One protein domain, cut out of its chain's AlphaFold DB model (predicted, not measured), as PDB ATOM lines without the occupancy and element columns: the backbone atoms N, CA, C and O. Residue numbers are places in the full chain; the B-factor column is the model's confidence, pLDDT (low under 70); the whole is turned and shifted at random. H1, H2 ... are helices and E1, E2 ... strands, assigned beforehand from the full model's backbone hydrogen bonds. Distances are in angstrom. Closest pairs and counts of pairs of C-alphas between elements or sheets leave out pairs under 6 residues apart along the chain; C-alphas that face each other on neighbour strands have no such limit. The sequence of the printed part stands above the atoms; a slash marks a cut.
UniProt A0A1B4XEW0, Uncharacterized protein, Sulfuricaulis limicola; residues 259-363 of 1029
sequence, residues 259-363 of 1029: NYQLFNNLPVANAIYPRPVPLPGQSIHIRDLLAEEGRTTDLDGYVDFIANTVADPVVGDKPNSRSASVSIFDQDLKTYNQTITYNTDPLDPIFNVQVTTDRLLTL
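What this domain is: This is residues 259 to 363 of the 1029 residues of an uncharacterized protein of Sulfuricaulis limicola (UniProt A0A1B4XEW0). This is a flat, spread-out model built of a strongly twisted sheet of three strands, E3, E4 and E5, and two small hairpins in a row beside it: E1 with E2, where E2 comes near E3 and E4, and then E6 with E7, which is apart from the three-stranded sheet and meets E1 through E7. The loop between E4 and E5, H1 with the link after it, and the hairpin of E6 and E7 make three arms pointing different ways, while H2 follows E5 away from the sheet. The printed part has 105 residues, with two named helices and seven named strands in the order E1 E2 E3 H1 E4 E5 H2 E6 E7; the sheet's order is E3 - E4 - E5, all antiparallel. The class is mixed, helices and strands, with under half of the residues in named elements. The whole is only just loose, close to compact, with a radius of gyration of the C-alphas of 16.0 A and spans of 47 by 45 by 24 A.

Where its parts are: E1, residues 261 to 263, begins at C-alpha 261 (-29.601, -25.612, -32.524), and E2 is residues 266 to 268. E3, residues 279 to 285, is 19.4 A long and is followed at once by H1, residues 286 to 291. E4, residues 302 to 310, is 24.5 A long and begins at C-alpha 302 (-11.219, -24.923, -38.942). E5, residues 318 to 326, is 22.0 A long. H2 is residues 330 to 334. E6, residues 340 to 343, and E7, residues 354 to 357, are 10.1 A each; E7 ends at C-alpha 357 (-30.708, -19.717, -32.179).

How they stand to each other: E4 is the inner strand of its sheet. E3 and E4 are antiparallel at 146 degrees, with N 279 and O 307 2.7 A apart. E4 and E5, a hairpin, are antiparallel at 143 degrees, with N 310 and O 318 2.8 A apart. H1 is on the sheet but only grazes it, with residues 286 to 289; its closest C-alphas to E4 are those of Ile 286 and Tyr 302, 5.5 A. H2 is not on the sheet. Residues 325 to 326 of E5 pair antiparallel with residues 361 to 362. In the hairpin E1 and E2, N 268 and O 261 are 2.8 A apart; in the hairpin E6 and E7, N 355 and O 342 are 2.8 A apart. The closest C-alphas of E1 and E7 are those of Leu 262 and Thr 357, 5.5 A. E6 is apart from E1, E3, E4 and E5, among others. In H1 and H2 every O i to N i+4 pair is within hydrogen-bond range.

The domain as a whole: The C-alphas of Thr 296 and Pro 349, the two farthest apart, are 47.1 A apart, and those of Asn 259 and Leu 363 are 8.4 A apart. The printed part has no cut, and no link is long. The mean pLDDT of the printed part is 80.5, with 29 residues under 70: 328 to 340, 342 to 353, 355 and 358 to 360.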
ATOM      1  N   ASN A 259     -32.021 -30.042 -37.985       89.69
ATOM      2  CA  ASN A 259     -30.714 -30.042 -37.331       89.69
ATOM      3  C   ASN A 259     -30.799 -29.623 -35.849       89.69
ATOM      4  O   ASN A 259     -31.833 -29.121 -35.384       89.69
ATOM      5  N   TYR A 260     -29.705 -29.811 -35.104       90.00
ATOM      6  CA  TYR A 260     -29.543 -29.223 -33.775       90.00
ATOM      7  C   TYR A 260     -29.606 -27.690 -33.840       90.00
ATOM      8  O   TYR A 260     -29.568 -27.076 -34.910       90.00
ATOM      9  N   GLN A 261     -29.646 -27.064 -32.672       82.12
ATOM     10  CA  GLN A 261     -29.601 -25.612 -32.524       82.12
ATOM     11  C   GLN A 261     -28.421 -25.233 -31.629       82.12
ATOM     12  O   GLN A 261     -27.939 -26.056 -30.849       82.12
ATOM     13  N   LEU A 262     -27.937 -23.999 -31.742       79.75
ATOM     14  CA  LEU A 262     -26.891 -23.475 -30.868       79.75
ATOM     15  C   LEU A 262     -27.468 -22.346 -30.022       79.75
ATOM     16  O   LEU A 262     -27.843 -21.297 -30.542       79.75
ATOM     17  N   PHE A 263     -27.492 -22.555 -28.709       76.75
ATOM     18  CA  PHE A 263     -27.957 -21.567 -27.741       76.75
ATOM     19  C   PHE A 263     -26.863 -21.338 -26.699       76.75
ATOM     20  O   PHE A 263     -26.370 -22.297 -26.098       76.75
ATOM     21  N   ASN A 264     -26.427 -20.090 -26.509       76.25
ATOM     22  CA  ASN A 264     -25.277 -19.739 -25.665       76.25
ATOM     23  C   ASN A 264     -24.005 -20.553 -25.993       76.25
ATOM     24  O   ASN A 264     -23.293 -21.001 -25.093       76.25
ATOM     25  N   ASN A 265     -23.720 -20.772 -27.284       73.19
ATOM     26  CA  ASN A 265     -22.623 -21.622 -27.787       73.19
ATOM     27  C   ASN A 265     -22.674 -23.108 -27.369       73.19
ATOM     28  O   ASN A 265     -21.704 -23.829 -27.606       73.19
ATOM     29  N   LEU A 266     -23.776 -23.590 -26.795       82.62
ATOM     30  CA  LEU A 266     -23.967 -25.005 -26.493       82.62
ATOM     31  C   LEU A 266     -24.915 -25.630 -27.522       82.62
ATOM     32  O   LEU A 266     -25.972 -25.055 -27.797       82.62
ATOM     33  N   PRO A 267     -24.558 -26.785 -28.114       86.50
ATOM     34  CA  PRO A 267     -25.460 -27.476 -29.014       86.50
ATOM     35  C   PRO A 267     -26.611 -28.077 -28.205       86.50
ATOM     36  O   PRO A 267     -26.394 -28.762 -27.205       86.50
ATOM     37  N   VAL A 268     -27.836 -27.817 -28.643       88.88
ATOM     38  CA  VAL A 268     -29.066 -28.347 -28.050       88.88
ATOM     39  C   VAL A 268     -29.852 -29.117 -29.105       88.88
ATOM     40  O   VAL A 268     -29.797 -28.803 -30.295       88.88
ATOM     41  N   ALA A 269     -30.555 -30.164 -28.674       90.00
ATOM     42  CA  ALA A 269     -31.360 -30.983 -29.572       90.00
ATOM     43  C   ALA A 269     -32.457 -30.157 -30.263       90.00
ATOM     44  O   ALA A 269     -32.879 -29.113 -29.767       90.00
ATOM     45  N   ASN A 270     -32.927 -30.641 -31.414       87.62
ATOM     46  CA  ASN A 270     -34.034 -30.010 -32.117       87.62
ATOM     47  C   ASN A 270     -35.315 -30.084 -31.262       87.62
ATOM     48  O   ASN A 270     -35.587 -31.103 -30.630       87.62
ATOM     49  N   ALA A 271     -36.109 -29.010 -31.249       82.88
ATOM     50  CA  ALA A 271     -37.324 -28.934 -30.433       82.88
ATOM     51  C   ALA A 271     -38.410 -29.945 -30.849       82.88
ATOM     52  O   ALA A 271     -39.186 -30.392 -30.008       82.88
ATOM     53  N   ILE A 272     -38.454 -30.302 -32.133       84.38
ATOM     54  CA  ILE A 272     -39.411 -31.250 -32.713       84.38
ATOM     55  C   ILE A 272     -38.842 -32.672 -32.649       84.38
ATOM     56  O   ILE A 272     -39.541 -33.613 -32.293       84.38
ATOM     57  N   TYR A 273     -37.548 -32.820 -32.939       90.81
ATOM     58  CA  TYR A 273     -36.837 -34.096 -32.884       90.81
ATOM     59  C   TYR A 273     -35.787 -34.075 -31.762       90.81
ATOM     60  O   TYR A 273     -34.624 -33.745 -32.007       90.81
ATOM     61  N   PRO A 274     -36.153 -34.453 -30.521       90.81
ATOM     62  CA  PRO A 274     -35.282 -34.318 -29.347       90.81
ATOM     63  C   PRO A 274     -34.096 -35.296 -29.332       90.81
ATOM     64  O   PRO A 274     -33.255 -35.245 -28.434       90.81
ATOM     65  N   ARG A 275     -34.029 -36.213 -30.301       93.81
ATOM     66  CA  ARG A 275     -32.889 -37.098 -30.544       93.81
ATOM     67  C   ARG A 275     -32.348 -36.868 -31.959       93.81
ATOM     68  O   ARG A 275     -33.132 -36.441 -32.802       93.81
ATOM     69  N   PRO A 276     -31.068 -37.169 -32.244       95.88
ATOM     70  CA  PRO A 276     -30.036 -37.528 -31.271       95.88
ATOM     71  C   PRO A 276     -29.739 -36.382 -30.291       95.88
ATOM     72  O   PRO A 276     -30.111 -35.235 -30.520       95.88
ATOM     73  N   VAL A 277     -29.107 -36.706 -29.163       94.56
ATOM     74  CA  VAL A 277     -28.648 -35.697 -28.200       94.56
ATOM     75  C   VAL A 277     -27.232 -35.273 -28.603       94.56
ATOM     76  O   VAL A 277     -26.377 -36.155 -28.740       94.56
ATOM     77  N   PRO A 278     -26.961 -33.971 -28.806       94.88
ATOM     78  CA  PRO A 278     -25.637 -33.521 -29.205       94.88
ATOM     79  C   PRO A 278     -24.623 -33.678 -28.065       94.88
ATOM     80  O   PRO A 278     -24.918 -33.445 -26.893       94.88
ATOM     81  N   LEU A 279     -23.400 -34.039 -28.436       93.25
ATOM     82  CA  LEU A 279     -22.221 -34.136 -27.585       93.25
ATOM     83  C   LEU A 279     -21.133 -33.177 -28.098       93.25
ATOM     84  O   LEU A 279     -21.131 -32.821 -29.282       93.25
ATOM     85  N   PRO A 280     -20.174 -32.778 -27.241       88.94
ATOM     86  CA  PRO A 280     -19.011 -32.018 -27.686       88.94
ATOM     87  C   PRO A 280     -18.287 -32.740 -28.830       88.94
ATOM     88  O   PRO A 280     -17.904 -33.901 -28.688       88.94
ATOM     89  N   GLY A 281     -18.127 -32.061 -29.966       86.56
ATOM     90  CA  GLY A 281     -17.345 -32.560 -31.095       86.56
ATOM     91  C   GLY A 281     -15.957 -31.927 -31.167       86.56
ATOM     92  O   GLY A 281     -15.477 -31.321 -30.208       86.56
ATOM     93  N   GLN A 282     -15.287 -32.110 -32.302       90.12
ATOM     94  CA  GLN A 282     -13.914 -31.650 -32.520       90.12
ATOM     95  C   GLN A 282     -13.868 -30.491 -33.514       90.12
ATOM     96  O   GLN A 282     -14.622 -30.469 -34.484       90.12
ATOM     97  N   SER A 283     -12.936 -29.566 -33.294       90.88
ATOM     98  CA  SER A 283     -12.541 -28.569 -34.288       90.88
ATOM     99  C   SER A 283     -11.373 -29.130 -35.092       90.88
ATOM    100  O   SER A 283     -10.337 -29.461 -34.513       90.88
ATOM    101  N   ILE A 284     -11.552 -29.308 -36.401       91.75
ATOM    102  CA  ILE A 284     -10.555 -29.952 -37.272       91.75
ATOM    103  C   ILE A 284     -10.117 -28.969 -38.352       91.75
ATOM    104  O   ILE A 284     -10.947 -28.279 -38.950       91.75
ATOM    105  N   HIS A 285      -8.811 -28.902 -38.608       91.44
ATOM    106  CA  HIS A 285      -8.258 -28.035 -39.637       91.44
ATOM    107  C   HIS A 285      -8.676 -28.506 -41.041       91.44
ATOM    108  O   HIS A 285      -8.657 -29.701 -41.343       91.44
ATOM    109  N   ILE A 286      -9.022 -27.572 -41.933       89.50
ATOM    110  CA  ILE A 286      -9.529 -27.883 -43.284       89.50
ATOM    111  C   ILE A 286      -8.516 -28.710 -44.091       89.50
ATOM    112  O   ILE A 286      -8.917 -29.597 -44.849       89.50
ATOM    113  N   ARG A 287      -7.209 -28.459 -43.917       89.88
ATOM    114  CA  ARG A 287      -6.165 -29.243 -44.602       89.88
ATOM    115  C   ARG A 287      -6.183 -30.713 -44.192       89.88
ATOM    116  O   ARG A 287      -6.034 -31.563 -45.062       89.88
ATOM    117  N   ASP A 288      -6.427 -31.004 -42.918       91.06
ATOM    118  CA  ASP A 288      -6.458 -32.379 -42.413       91.06
ATOM    119  C   ASP A 288      -7.714 -33.105 -42.911       91.06
ATOM    120  O   ASP A 288      -7.631 -34.231 -43.395       91.06
ATOM    121  N   LEU A 289      -8.867 -32.421 -42.915       89.19
ATOM    122  CA  LEU A 289     -10.120 -32.964 -43.455       89.19
ATOM    123  C   LEU A 289     -10.023 -33.317 -44.942       89.19
ATOM    124  O   LEU A 289     -10.539 -34.343 -45.375       89.19
ATOM    125  N   LEU A 290      -9.381 -32.466 -45.744       88.31
ATOM    126  CA  LEU A 290      -9.194 -32.741 -47.169       88.31
ATOM    127  C   LEU A 290      -8.122 -33.804 -47.415       88.31
ATOM    128  O   LEU A 290      -8.269 -34.590 -48.352       88.31
ATOM    129  N   ALA A 291      -7.101 -33.888 -46.560       88.69
ATOM    130  CA  ALA A 291      -6.109 -34.956 -46.624       88.69
ATOM    131  C   ALA A 291      -6.743 -36.343 -46.400       88.69
ATOM    132  O   ALA A 291      -6.367 -37.289 -47.092       88.69
ATOM    133  N   GLU A 292      -7.761 -36.462 -45.535       86.12
ATOM    134  CA  GLU A 292      -8.567 -37.693 -45.379       86.12
ATOM    135  C   GLU A 292      -9.316 -38.110 -46.664       86.12
ATOM    136  O   GLU A 292      -9.724 -39.264 -46.803       86.12
ATOM    137  N   GLU A 293      -9.528 -37.180 -47.598       81.50
ATOM    138  CA  GLU A 293     -10.114 -37.427 -48.924       81.50
ATOM    139  C   GLU A 293      -9.042 -37.528 -50.028       81.50
ATOM    140  O   GLU A 293      -9.379 -37.577 -51.209       81.50
ATOM    141  N   GLY A 294      -7.751 -37.529 -49.675       85.00
ATOM    142  CA  GLY A 294      -6.647 -37.543 -50.639       85.00
ATOM    143  C   GLY A 294      -6.483 -36.229 -51.411       85.00
ATOM    144  O   GLY A 294      -5.946 -36.225 -52.520       85.00
ATOM    145  N   ARG A 295      -6.961 -35.108 -50.858       86.06
ATOM    146  CA  ARG A 295      -6.957 -33.786 -51.499       86.06
ATOM    147  C   ARG A 295      -6.037 -32.814 -50.767       86.06
ATOM    148  O   ARG A 295      -5.940 -32.826 -49.545       86.06
ATOM    149  N   THR A 296      -5.411 -31.911 -51.517       89.31
ATOM    150  CA  THR A 296      -4.587 -30.818 -50.978       89.31
ATOM    151  C   THR A 296      -5.290 -29.473 -51.137       89.31
ATOM    152  O   THR A 296      -6.041 -29.265 -52.092       89.31
ATOM    153  N   THR A 297      -5.042 -28.536 -50.219       86.25
ATOM    154  CA  THR A 297      -5.564 -27.168 -50.311       86.25
ATOM    155  C   THR A 297      -4.632 -26.161 -49.650       86.25
ATOM    156  O   THR A 297      -3.962 -26.487 -48.670       86.25
ATOM    157  N   ASP A 298      -4.683 -24.923 -50.136       87.94
ATOM    158  CA  ASP A 298      -4.071 -23.767 -49.476       87.94
ATOM    159  C   ASP A 298      -5.038 -23.077 -48.496       87.94
ATOM    160  O   ASP A 298      -4.618 -22.198 -47.743       87.94
ATOM    161  N   LEU A 299      -6.316 -23.490 -48.460       83.50
ATOM    162  CA  LEU A 299      -7.307 -22.979 -47.507       83.50
ATOM    163  C   LEU A 299      -6.837 -23.207 -46.061       83.50
ATOM    164  O   LEU A 299      -6.377 -24.294 -45.702       83.50
ATOM    165  N   ASP A 300      -6.968 -22.164 -45.244       82.38
ATOM    166  CA  ASP A 300      -6.530 -22.111 -43.849       82.38
ATOM    167  C   ASP A 300      -7.744 -21.785 -42.973       82.38
ATOM    168  O   ASP A 300      -8.451 -20.807 -43.226       82.38
ATOM    169  N   GLY A 301      -8.044 -22.644 -41.998       85.06
ATOM    170  CA  GLY A 301      -9.261 -22.531 -41.193       85.06
ATOM    171  C   GLY A 301      -9.693 -23.852 -40.565       85.06
ATOM    172  O   GLY A 301      -9.134 -24.911 -40.856       85.06
ATOM    173  N   TYR A 302     -10.706 -23.784 -39.703       87.62
ATOM    174  CA  TYR A 302     -11.219 -24.923 -38.942       87.62
ATOM    175  C   TYR A 302     -12.706 -25.147 -39.213       87.62
ATOM    176  O   TYR A 302     -13.453 -24.197 -39.448       87.62
ATOM    177  N   VAL A 303     -13.131 -26.408 -39.145       88.00
ATOM    178  CA  VAL A 303     -14.543 -26.801 -39.112       88.00
ATOM    179  C   VAL A 303     -14.846 -27.362 -37.728       88.00
ATOM    180  O   VAL A 303     -14.227 -28.338 -37.303       88.00
ATOM    181  N   ASP A 304     -15.805 -26.746 -37.041       89.00
ATOM    182  CA  ASP A 304     -16.292 -27.202 -35.741       89.00
ATOM    183  C   ASP A 304     -17.399 -28.245 -35.936       89.00
ATOM    184  O   ASP A 304     -18.478 -27.928 -36.450       89.00
ATOM    185  N   PHE A 305     -17.146 -29.481 -35.510       93.19
ATOM    186  CA  PHE A 305     -18.130 -30.560 -35.531       93.19
ATOM    187  C   PHE A 305     -18.866 -30.694 -34.197       93.19
ATOM    188  O   PHE A 305     -18.342 -30.380 -33.129       93.19
ATOM    189  N   ILE A 306     -20.076 -31.242 -34.271       93.88
ATOM    190  CA  ILE A 306     -20.862 -31.721 -33.133       93.88
ATOM    191  C   ILE A 306     -20.926 -33.243 -33.224       93.88
ATOM    192  O   ILE A 306     -21.209 -33.796 -34.292       93.88
ATOM    193  N   ALA A 307     -20.688 -33.924 -32.107       96.31
ATOM    194  CA  ALA A 307     -20.749 -35.379 -32.027       96.31
ATOM    195  C   ALA A 307     -22.106 -35.855 -31.486       96.31
ATOM    196  O   ALA A 307     -22.867 -35.076 -30.920       96.31
ATOM    197  N   ASN A 308     -22.398 -37.145 -31.619       97.19
ATOM    198  CA  ASN A 308     -23.432 -37.833 -30.850       97.19
ATOM    199  C   ASN A 308     -23.056 -39.303 -30.634       97.19
ATOM    200  O   ASN A 308     -22.101 -39.815 -31.220       97.19
ATOM    201  N   THR A 309     -23.839 -39.988 -29.809       96.44
ATOM    202  CA  THR A 309     -23.851 -41.451 -29.765       96.44
ATOM    203  C   THR A 309     -24.926 -41.967 -30.717       96.44
ATOM    204  O   THR A 309     -26.077 -41.528 -30.646       96.44
ATOM    205  N   VAL A 310     -24.553 -42.895 -31.596       95.06
ATOM    206  CA  VAL A 310     -25.472 -43.693 -32.411       95.06
ATOM    207  C   VAL A 310     -25.935 -44.855 -31.543       95.06
ATOM    208  O   VAL A 310     -25.165 -45.777 -31.281       95.06
ATOM    209  N   ALA A 311     -27.169 -44.762 -31.049       92.12
ATOM    210  CA  ALA A 311     -27.776 -45.743 -30.164       92.12
ATOM    211  C   ALA A 311     -28.362 -46.913 -30.959       92.12
ATOM    212  O   ALA A 311     -29.279 -46.732 -31.781       92.12
ATOM    213  N   ASP A 312     -27.861 -48.112 -30.688       88.00
ATOM    214  CA  ASP A 312     -28.014 -49.248 -31.586       88.00
ATOM    215  C   ASP A 312     -28.328 -50.548 -30.835       88.00
ATOM    216  O   ASP A 312     -27.432 -51.213 -30.310       88.00
ATOM    217  N   PRO A 313     -29.604 -50.958 -30.792       84.50
ATOM    218  CA  PRO A 313     -30.003 -52.165 -30.077       84.50
ATOM    219  C   PRO A 313     -29.546 -53.467 -30.758       84.50
ATOM    220  O   PRO A 313     -29.759 -54.535 -30.186       84.50
ATOM    221  N   VAL A 314     -28.973 -53.407 -31.969       79.56
ATOM    222  CA  VAL A 314     -28.555 -54.596 -32.731       79.56
ATOM    223  C   VAL A 314     -27.066 -54.879 -32.545       79.56
ATOM    224  O   VAL A 314     -26.704 -56.023 -32.283       79.56
ATOM    225  N   VAL A 315     -26.208 -53.859 -32.655       81.19
ATOM    226  CA  VAL A 315     -24.738 -54.031 -32.581       81.19
ATOM    227  C   VAL A 315     -24.064 -53.259 -31.449       81.19
ATOM    228  O   VAL A 315     -22.852 -53.364 -31.272       81.19
ATOM    229  N   GLY A 316     -24.842 -52.535 -30.646       85.19
ATOM    230  CA  GLY A 316     -24.342 -51.726 -29.542       85.19
ATOM    231  C   GLY A 316     -23.938 -50.315 -29.963       85.19
ATOM    232  O   GLY A 316     -23.629 -50.036 -31.121       85.19
ATOM    233  N   ASP A 317     -23.960 -49.414 -28.987       91.94
ATOM    234  CA  ASP A 317     -23.778 -47.985 -29.207       91.94
ATOM    235  C   ASP A 317     -22.383 -47.644 -29.750       91.94
ATOM    236  O   ASP A 317     -21.360 -48.127 -29.253       91.94
ATOM    237  N   LYS A 318     -22.334 -46.739 -30.732       91.88
ATOM    238  CA  LYS A 318     -21.083 -46.266 -31.343       91.88
ATOM    239  C   LYS A 318     -21.005 -44.739 -31.383       91.88
ATOM    240  O   LYS A 318     -22.031 -44.070 -31.512       91.88
ATOM    241  N   PRO A 319     -19.804 -44.147 -31.304       94.56
ATOM    242  CA  PRO A 319     -19.651 -42.706 -31.443       94.56
ATOM    243  C   PRO A 319     -19.780 -42.273 -32.910       94.56
ATOM    244  O   PRO A 319     -19.138 -42.832 -33.799       94.56
ATOM    245  N   ASN A 320     -20.533 -41.204 -33.152       95.75
ATOM    246  CA  ASN A 320     -20.480 -40.435 -34.389       95.75
ATOM    247  C   ASN A 320     -19.861 -39.066 -34.088       95.75
ATOM    248  O   ASN A 320     -20.495 -38.181 -33.518       95.75
ATOM    249  N   SER A 321     -18.599 -38.888 -34.473       95.12
ATOM    250  CA  SER A 321     -17.833 -37.667 -34.205       95.12
ATOM    251  C   SER A 321     -18.212 -36.474 -35.091       95.12
ATOM    252  O   SER A 321     -17.758 -35.363 -34.820       95.12
ATOM    253  N   ARG A 322     -19.014 -36.682 -36.146       94.69
ATOM    254  CA  ARG A 322     -19.332 -35.672 -37.173       94.69
ATOM    255  C   ARG A 322     -20.829 -35.644 -37.481       94.69
ATOM    256  O   ARG A 322     -21.231 -35.646 -38.640       94.69
ATOM    257  N   SER A 323     -21.661 -35.597 -36.447       95.12
ATOM    258  CA  SER A 323     -23.124 -35.611 -36.583       95.12
ATOM    259  C   SER A 323     -23.705 -34.330 -37.191       95.12
ATOM    260  O   SER A 323     -24.645 -34.398 -37.974       95.12
ATOM    261  N   ALA A 324     -23.107 -33.174 -36.892       93.94
ATOM    262  CA  ALA A 324     -23.403 -31.892 -37.526       93.94
ATOM    263  C   ALA A 324     -22.153 -31.002 -37.542       93.94
ATOM    264  O   ALA A 324     -21.144 -31.342 -36.918       93.94
ATOM    265  N   SER A 325     -22.214 -29.870 -38.246       91.44
ATOM    266  CA  SER A 325     -21.125 -28.888 -38.309       91.44
ATOM    267  C   SER A 325     -21.646 -27.470 -38.081       91.44
ATOM    268  O   SER A 325     -22.765 -27.143 -38.476       91.44
ATOM    269  N   VAL A 326     -20.828 -26.596 -37.498       85.44
ATOM    270  CA  VAL A 326     -21.118 -25.155 -37.473       85.44
ATOM    271  C   VAL A 326     -20.980 -24.586 -38.887       85.44
ATOM    272  O   VAL A 326     -20.026 -24.910 -39.595       85.44
ATOM    273  N   SER A 327     -21.937 -23.758 -39.322       73.00
ATOM    274  CA  SER A 327     -21.877 -23.132 -40.647       73.00
ATOM    275  C   SER A 327     -20.659 -22.214 -40.780       73.00
ATOM    276  O   SER A 327     -20.348 -21.442 -39.878       73.00
ATOM    277  N   ILE A 328     -19.985 -22.251 -41.931       66.00
ATOM    278  CA  ILE A 328     -18.819 -21.391 -42.201       66.00
ATOM    279  C   ILE A 328     -19.195 -19.907 -42.340       66.00
ATOM    280  O   ILE A 328     -18.385 -19.042 -42.031       66.00
ATOM    281  N   PHE A 329     -20.437 -19.603 -42.735       63.31
ATOM    282  CA  PHE A 329     -20.963 -18.229 -42.817       63.31
ATOM    283  C   PHE A 329     -21.433 -17.689 -41.465       63.31
ATOM    284  O   PHE A 329     -21.731 -16.508 -41.312       63.31
ATOM    285  N   ASP A 330     -21.505 -18.551 -40.457       63.22
ATOM    286  CA  ASP A 330     -21.952 -18.155 -39.135       63.22
ATOM    287  C   ASP A 330     -20.976 -17.183 -38.445       63.22
ATOM    288  O   ASP A 330     -21.364 -16.348 -37.631       63.22
ATOM    289  N   GLN A 331     -19.693 -17.241 -38.803       55.44
ATOM    290  CA  GLN A 331     -18.677 -16.335 -38.270       55.44
ATOM    291  C   GLN A 331     -18.922 -14.870 -38.687       55.44
ATOM    292  O   GLN A 331     -18.653 -13.956 -37.903       55.44
ATOM    293  N   ASP A 332     -19.534 -14.649 -39.854       55.16
ATOM    294  CA  ASP A 332     -19.987 -13.327 -40.294       55.16
ATOM    295  C   ASP A 332     -21.225 -12.870 -39.504       55.16
ATOM    296  O   ASP A 332     -21.325 -11.697 -39.152       55.16
ATOM    297  N   LEU A 333     -22.124 -13.792 -39.131       54.81
ATOM    298  CA  LEU A 333     -23.308 -13.514 -38.298       54.81
ATOM    299  C   LEU A 333     -22.946 -13.217 -36.830       54.81
ATOM    300  O   LEU A 333     -23.542 -12.329 -36.214       54.81
ATOM    301  N   LYS A 334     -21.905 -13.869 -36.292       52.62
ATOM    302  CA  LYS A 334     -21.307 -13.574 -34.974       52.62
ATOM    303  C   LYS A 334     -20.871 -12.120 -34.831       52.62
ATOM    304  O   LYS A 334     -21.042 -11.536 -33.763       52.62
ATOM    305  N   THR A 335     -20.323 -11.535 -35.898       52.97
ATOM    306  CA  THR A 335     -19.870 -10.133 -35.910       52.97
ATOM    307  C   THR A 335     -21.026  -9.162 -35.642       52.97
ATOM    308  O   THR A 335     -20.803  -8.061 -35.142       52.97
ATOM    309  N   TYR A 336     -22.269  -9.587 -35.889       52.84
ATOM    310  CA  TYR A 336     -23.475  -8.787 -35.680       52.84
ATOM    311  C   TYR A 336     -24.275  -9.147 -34.413       52.84
ATOM    312  O   TYR A 336     -25.298  -8.509 -34.170       52.84
ATOM    313  N   ASN A 337     -23.831 -10.119 -33.599       54.84
ATOM    314  CA  ASN A 337     -24.498 -10.580 -32.364       54.84
ATOM    315  C   ASN A 337     -26.019 -10.807 -32.528       54.84
ATOM    316  O   ASN A 337     -26.816 -10.385 -31.688       54.84
ATOM    317  N   GLN A 338     -26.428 -11.403 -33.654       58.44
ATOM    318  CA  GLN A 338     -27.837 -11.597 -33.988       58.44
ATOM    319  C   GLN A 338     -28.329 -12.965 -33.518       58.44
ATOM    320  O   GLN A 338     -27.948 -13.990 -34.072       58.44
ATOM    321  N   THR A 339     -29.239 -12.968 -32.548       66.38
ATOM    322  CA  THR A 339     -30.091 -14.127 -32.282       66.38
ATOM    323  C   THR A 339     -31.189 -14.173 -33.347       66.38
ATOM    324  O   THR A 339     -31.966 -13.225 -33.496       66.38
ATOM    325  N   ILE A 340     -31.261 -15.269 -34.100       66.50
ATOM    326  CA  ILE A 340     -32.256 -15.454 -35.159       66.50
ATOM    327  C   ILE A 340     -33.458 -16.175 -34.559       66.50
ATOM    328  O   ILE A 340     -33.329 -17.276 -34.025       66.50
ATOM    329  N   THR A 341     -34.633 -15.552 -34.659       71.56
ATOM    330  CA  THR A 341     -35.914 -16.191 -34.346       71.56
ATOM    331  C   THR A 341     -36.656 -16.494 -35.638       71.56
ATOM    332  O   THR A 341     -36.948 -15.577 -36.407       71.56
ATOM    333  N   TYR A 342     -36.969 -17.761 -35.885       65.38
ATOM    334  CA  TYR A 342     -37.719 -18.187 -37.066       65.38
ATOM    335  C   TYR A 342     -38.693 -19.307 -36.715       65.38
ATOM    336  O   TYR A 342     -38.568 -19.967 -35.689       65.38
ATOM    337  N   ASN A 343     -39.683 -19.502 -37.576       67.56
ATOM    338  CA  ASN A 343     -40.630 -20.601 -37.472       67.56
ATOM    339  C   ASN A 343     -40.124 -21.782 -38.302       67.56
ATOM    340  O   ASN A 343     -39.755 -21.584 -39.460       67.56
ATOM    341  N   THR A 344     -40.101 -22.983 -37.725       63.62
ATOM    342  CA  THR A 344     -39.553 -24.187 -38.375       63.62
ATOM    343  C   THR A 344     -40.355 -24.647 -39.591       63.62
ATOM    344  O   THR A 344     -39.749 -25.025 -40.585       63.62
ATOM    345  N   ASP A 345     -41.686 -24.542 -39.557       64.44
ATOM    346  CA  ASP A 345     -42.556 -24.723 -40.726       64.44
ATOM    347  C   ASP A 345     -43.795 -23.815 -40.608       64.44
ATOM    348  O   ASP A 345     -44.731 -24.142 -39.884       64.44
ATOM    349  N   PRO A 346     -43.855 -22.665 -41.303       57.53
ATOM    350  CA  PRO A 346     -44.990 -21.747 -41.207       57.53
ATOM    351  C   PRO A 346     -46.319 -22.321 -41.728       57.53
ATOM    352  O   PRO A 346     -47.367 -21.712 -41.491       57.53
ATOM    353  N   LEU A 347     -46.283 -23.423 -42.484       52.81
ATOM    354  CA  LEU A 347     -47.431 -24.001 -43.185       52.81
ATOM    355  C   LEU A 347     -48.017 -25.231 -42.474       52.81
ATOM    356  O   LEU A 347     -49.150 -25.605 -42.790       52.81
ATOM    357  N   ASP A 348     -47.307 -25.829 -41.512       58.75
ATOM    358  CA  ASP A 348     -47.795 -26.958 -40.711       58.75
ATOM    359  C   ASP A 348     -47.953 -26.571 -39.227       58.75
ATOM    360  O   ASP A 348     -46.957 -26.378 -38.538       58.75
ATOM    361  N   PRO A 349     -49.179 -26.506 -38.673       60.53
ATOM    362  CA  PRO A 349     -49.412 -26.110 -37.281       60.53
ATOM    363  C   PRO A 349     -48.695 -26.963 -36.221       60.53
ATOM    364  O   PRO A 349     -48.484 -26.473 -35.114       60.53
ATOM    365  N   ILE A 350     -48.362 -28.223 -36.526       61.66
ATOM    366  CA  ILE A 350     -47.665 -29.143 -35.612       61.66
ATOM    367  C   ILE A 350     -46.157 -28.864 -35.637       61.66
ATOM    368  O   ILE A 350     -45.512 -28.872 -34.591       61.66
ATOM    369  N   PHE A 351     -45.612 -28.572 -36.819       65.81
ATOM    370  CA  PHE A 351     -44.185 -28.317 -37.030       65.81
ATOM    371  C   PHE A 351     -43.840 -26.819 -37.052       65.81
ATOM    372  O   PHE A 351     -42.675 -26.468 -37.213       65.81
ATOM    373  N   ASN A 352     -44.812 -25.926 -36.835       68.38
ATOM    374  CA  ASN A 352     -44.633 -24.474 -36.740       68.38
ATOM    375  C   ASN A 352     -44.174 -24.046 -35.338       68.38
ATOM    376  O   ASN A 352     -44.909 -23.397 -34.588       68.38
ATOM    377  N   VAL A 353     -42.956 -24.431 -34.963       68.69
ATOM    378  CA  VAL A 353     -42.353 -24.069 -33.680       68.69
ATOM    379  C   VAL A 353     -41.467 -22.842 -33.871       68.69
ATOM    380  O   VAL A 353     -40.629 -22.794 -34.773       68.69
ATOM    381  N   GLN A 354     -41.636 -21.840 -33.007       76.31
ATOM    382  CA  GLN A 354     -40.737 -20.693 -32.974       76.31
ATOM    383  C   GLN A 354     -39.409 -21.114 -32.334       76.31
ATOM    384  O   GLN A 354     -39.349 -21.465 -31.156       76.31
ATOM    385  N   VAL A 355     -38.341 -21.066 -33.120       67.88
ATOM    386  CA  VAL A 355     -36.982 -21.425 -32.721       67.88
ATOM    387  C   VAL A 355     -36.139 -20.168 -32.612       67.88
ATOM    388  O   VAL A 355     -36.195 -19.301 -33.480       67.88
ATOM    389  N   THR A 356     -35.347 -20.091 -31.545       74.00
ATOM    390  CA  THR A 356     -34.396 -19.008 -31.276       74.00
ATOM    391  C   THR A 356     -32.991 -19.606 -31.215       74.00
ATOM    392  O   THR A 356     -32.738 -20.456 -30.365       74.00
ATOM    393  N   THR A 357     -32.090 -19.200 -32.114       71.12
ATOM    394  CA  THR A 357     -30.708 -19.717 -32.179       71.12
ATOM    395  C   THR A 357     -29.699 -18.581 -32.326       71.12
ATOM    396  O   THR A 357     -29.958 -17.601 -33.026       71.12
ATOM    397  N   ASP A 358     -28.541 -18.723 -31.684       69.50
ATOM    398  CA  ASP A 358     -27.448 -17.744 -31.763       69.50
ATOM    399  C   ASP A 358     -26.511 -18.019 -32.946       69.50
ATOM    400  O   ASP A 358     -25.767 -17.134 -33.364       69.50
ATOM    401  N   ARG A 359     -26.511 -19.258 -33.463       68.69
ATOM    402  CA  ARG A 359     -25.672 -19.699 -34.588       68.69
ATOM    403  C   ARG A 359     -26.403 -20.715 -35.472       68.69
ATOM    404  O   ARG A 359     -27.222 -21.490 -34.971       68.69
ATOM    405  N   LEU A 360     -26.102 -20.744 -36.772       69.06
ATOM    406  CA  LEU A 360     -26.664 -21.719 -37.720       69.06
ATOM    407  C   LEU A 360     -25.750 -22.946 -37.870       69.06
ATOM    408  O   LEU A 360     -24.541 -22.826 -38.091       69.06
ATOM    409  N   LEU A 361     -26.340 -24.141 -37.792       82.88
ATOM    410  CA  LEU A 361     -25.668 -25.402 -38.106       82.88
ATOM    411  C   LEU A 361     -25.941 -25.821 -39.549       82.88
ATOM    412  O   LEU A 361     -26.975 -25.502 -40.127       82.88
ATOM    413  N   THR A 362     -25.000 -26.557 -40.125       86.38
ATOM    414  CA  THR A 362     -25.091 -27.093 -41.481       86.38
ATOM    415  C   THR A 362     -24.632 -28.549 -41.512       86.38
ATOM    416  O   THR A 362     -23.971 -29.033 -40.587       86.38
ATOM    417  N   LEU A 363     -24.988 -29.248 -42.586       89.94
ATOM    418  CA  LEU A 363     -24.458 -30.564 -42.912       89.94
ATOM    419  C   LEU A 363     -23.669 -30.460 -44.212       89.94
ATOM    420  O   LEU A 363     -24.100 -29.819 -45.169       89.94
TER     421      LEU A 363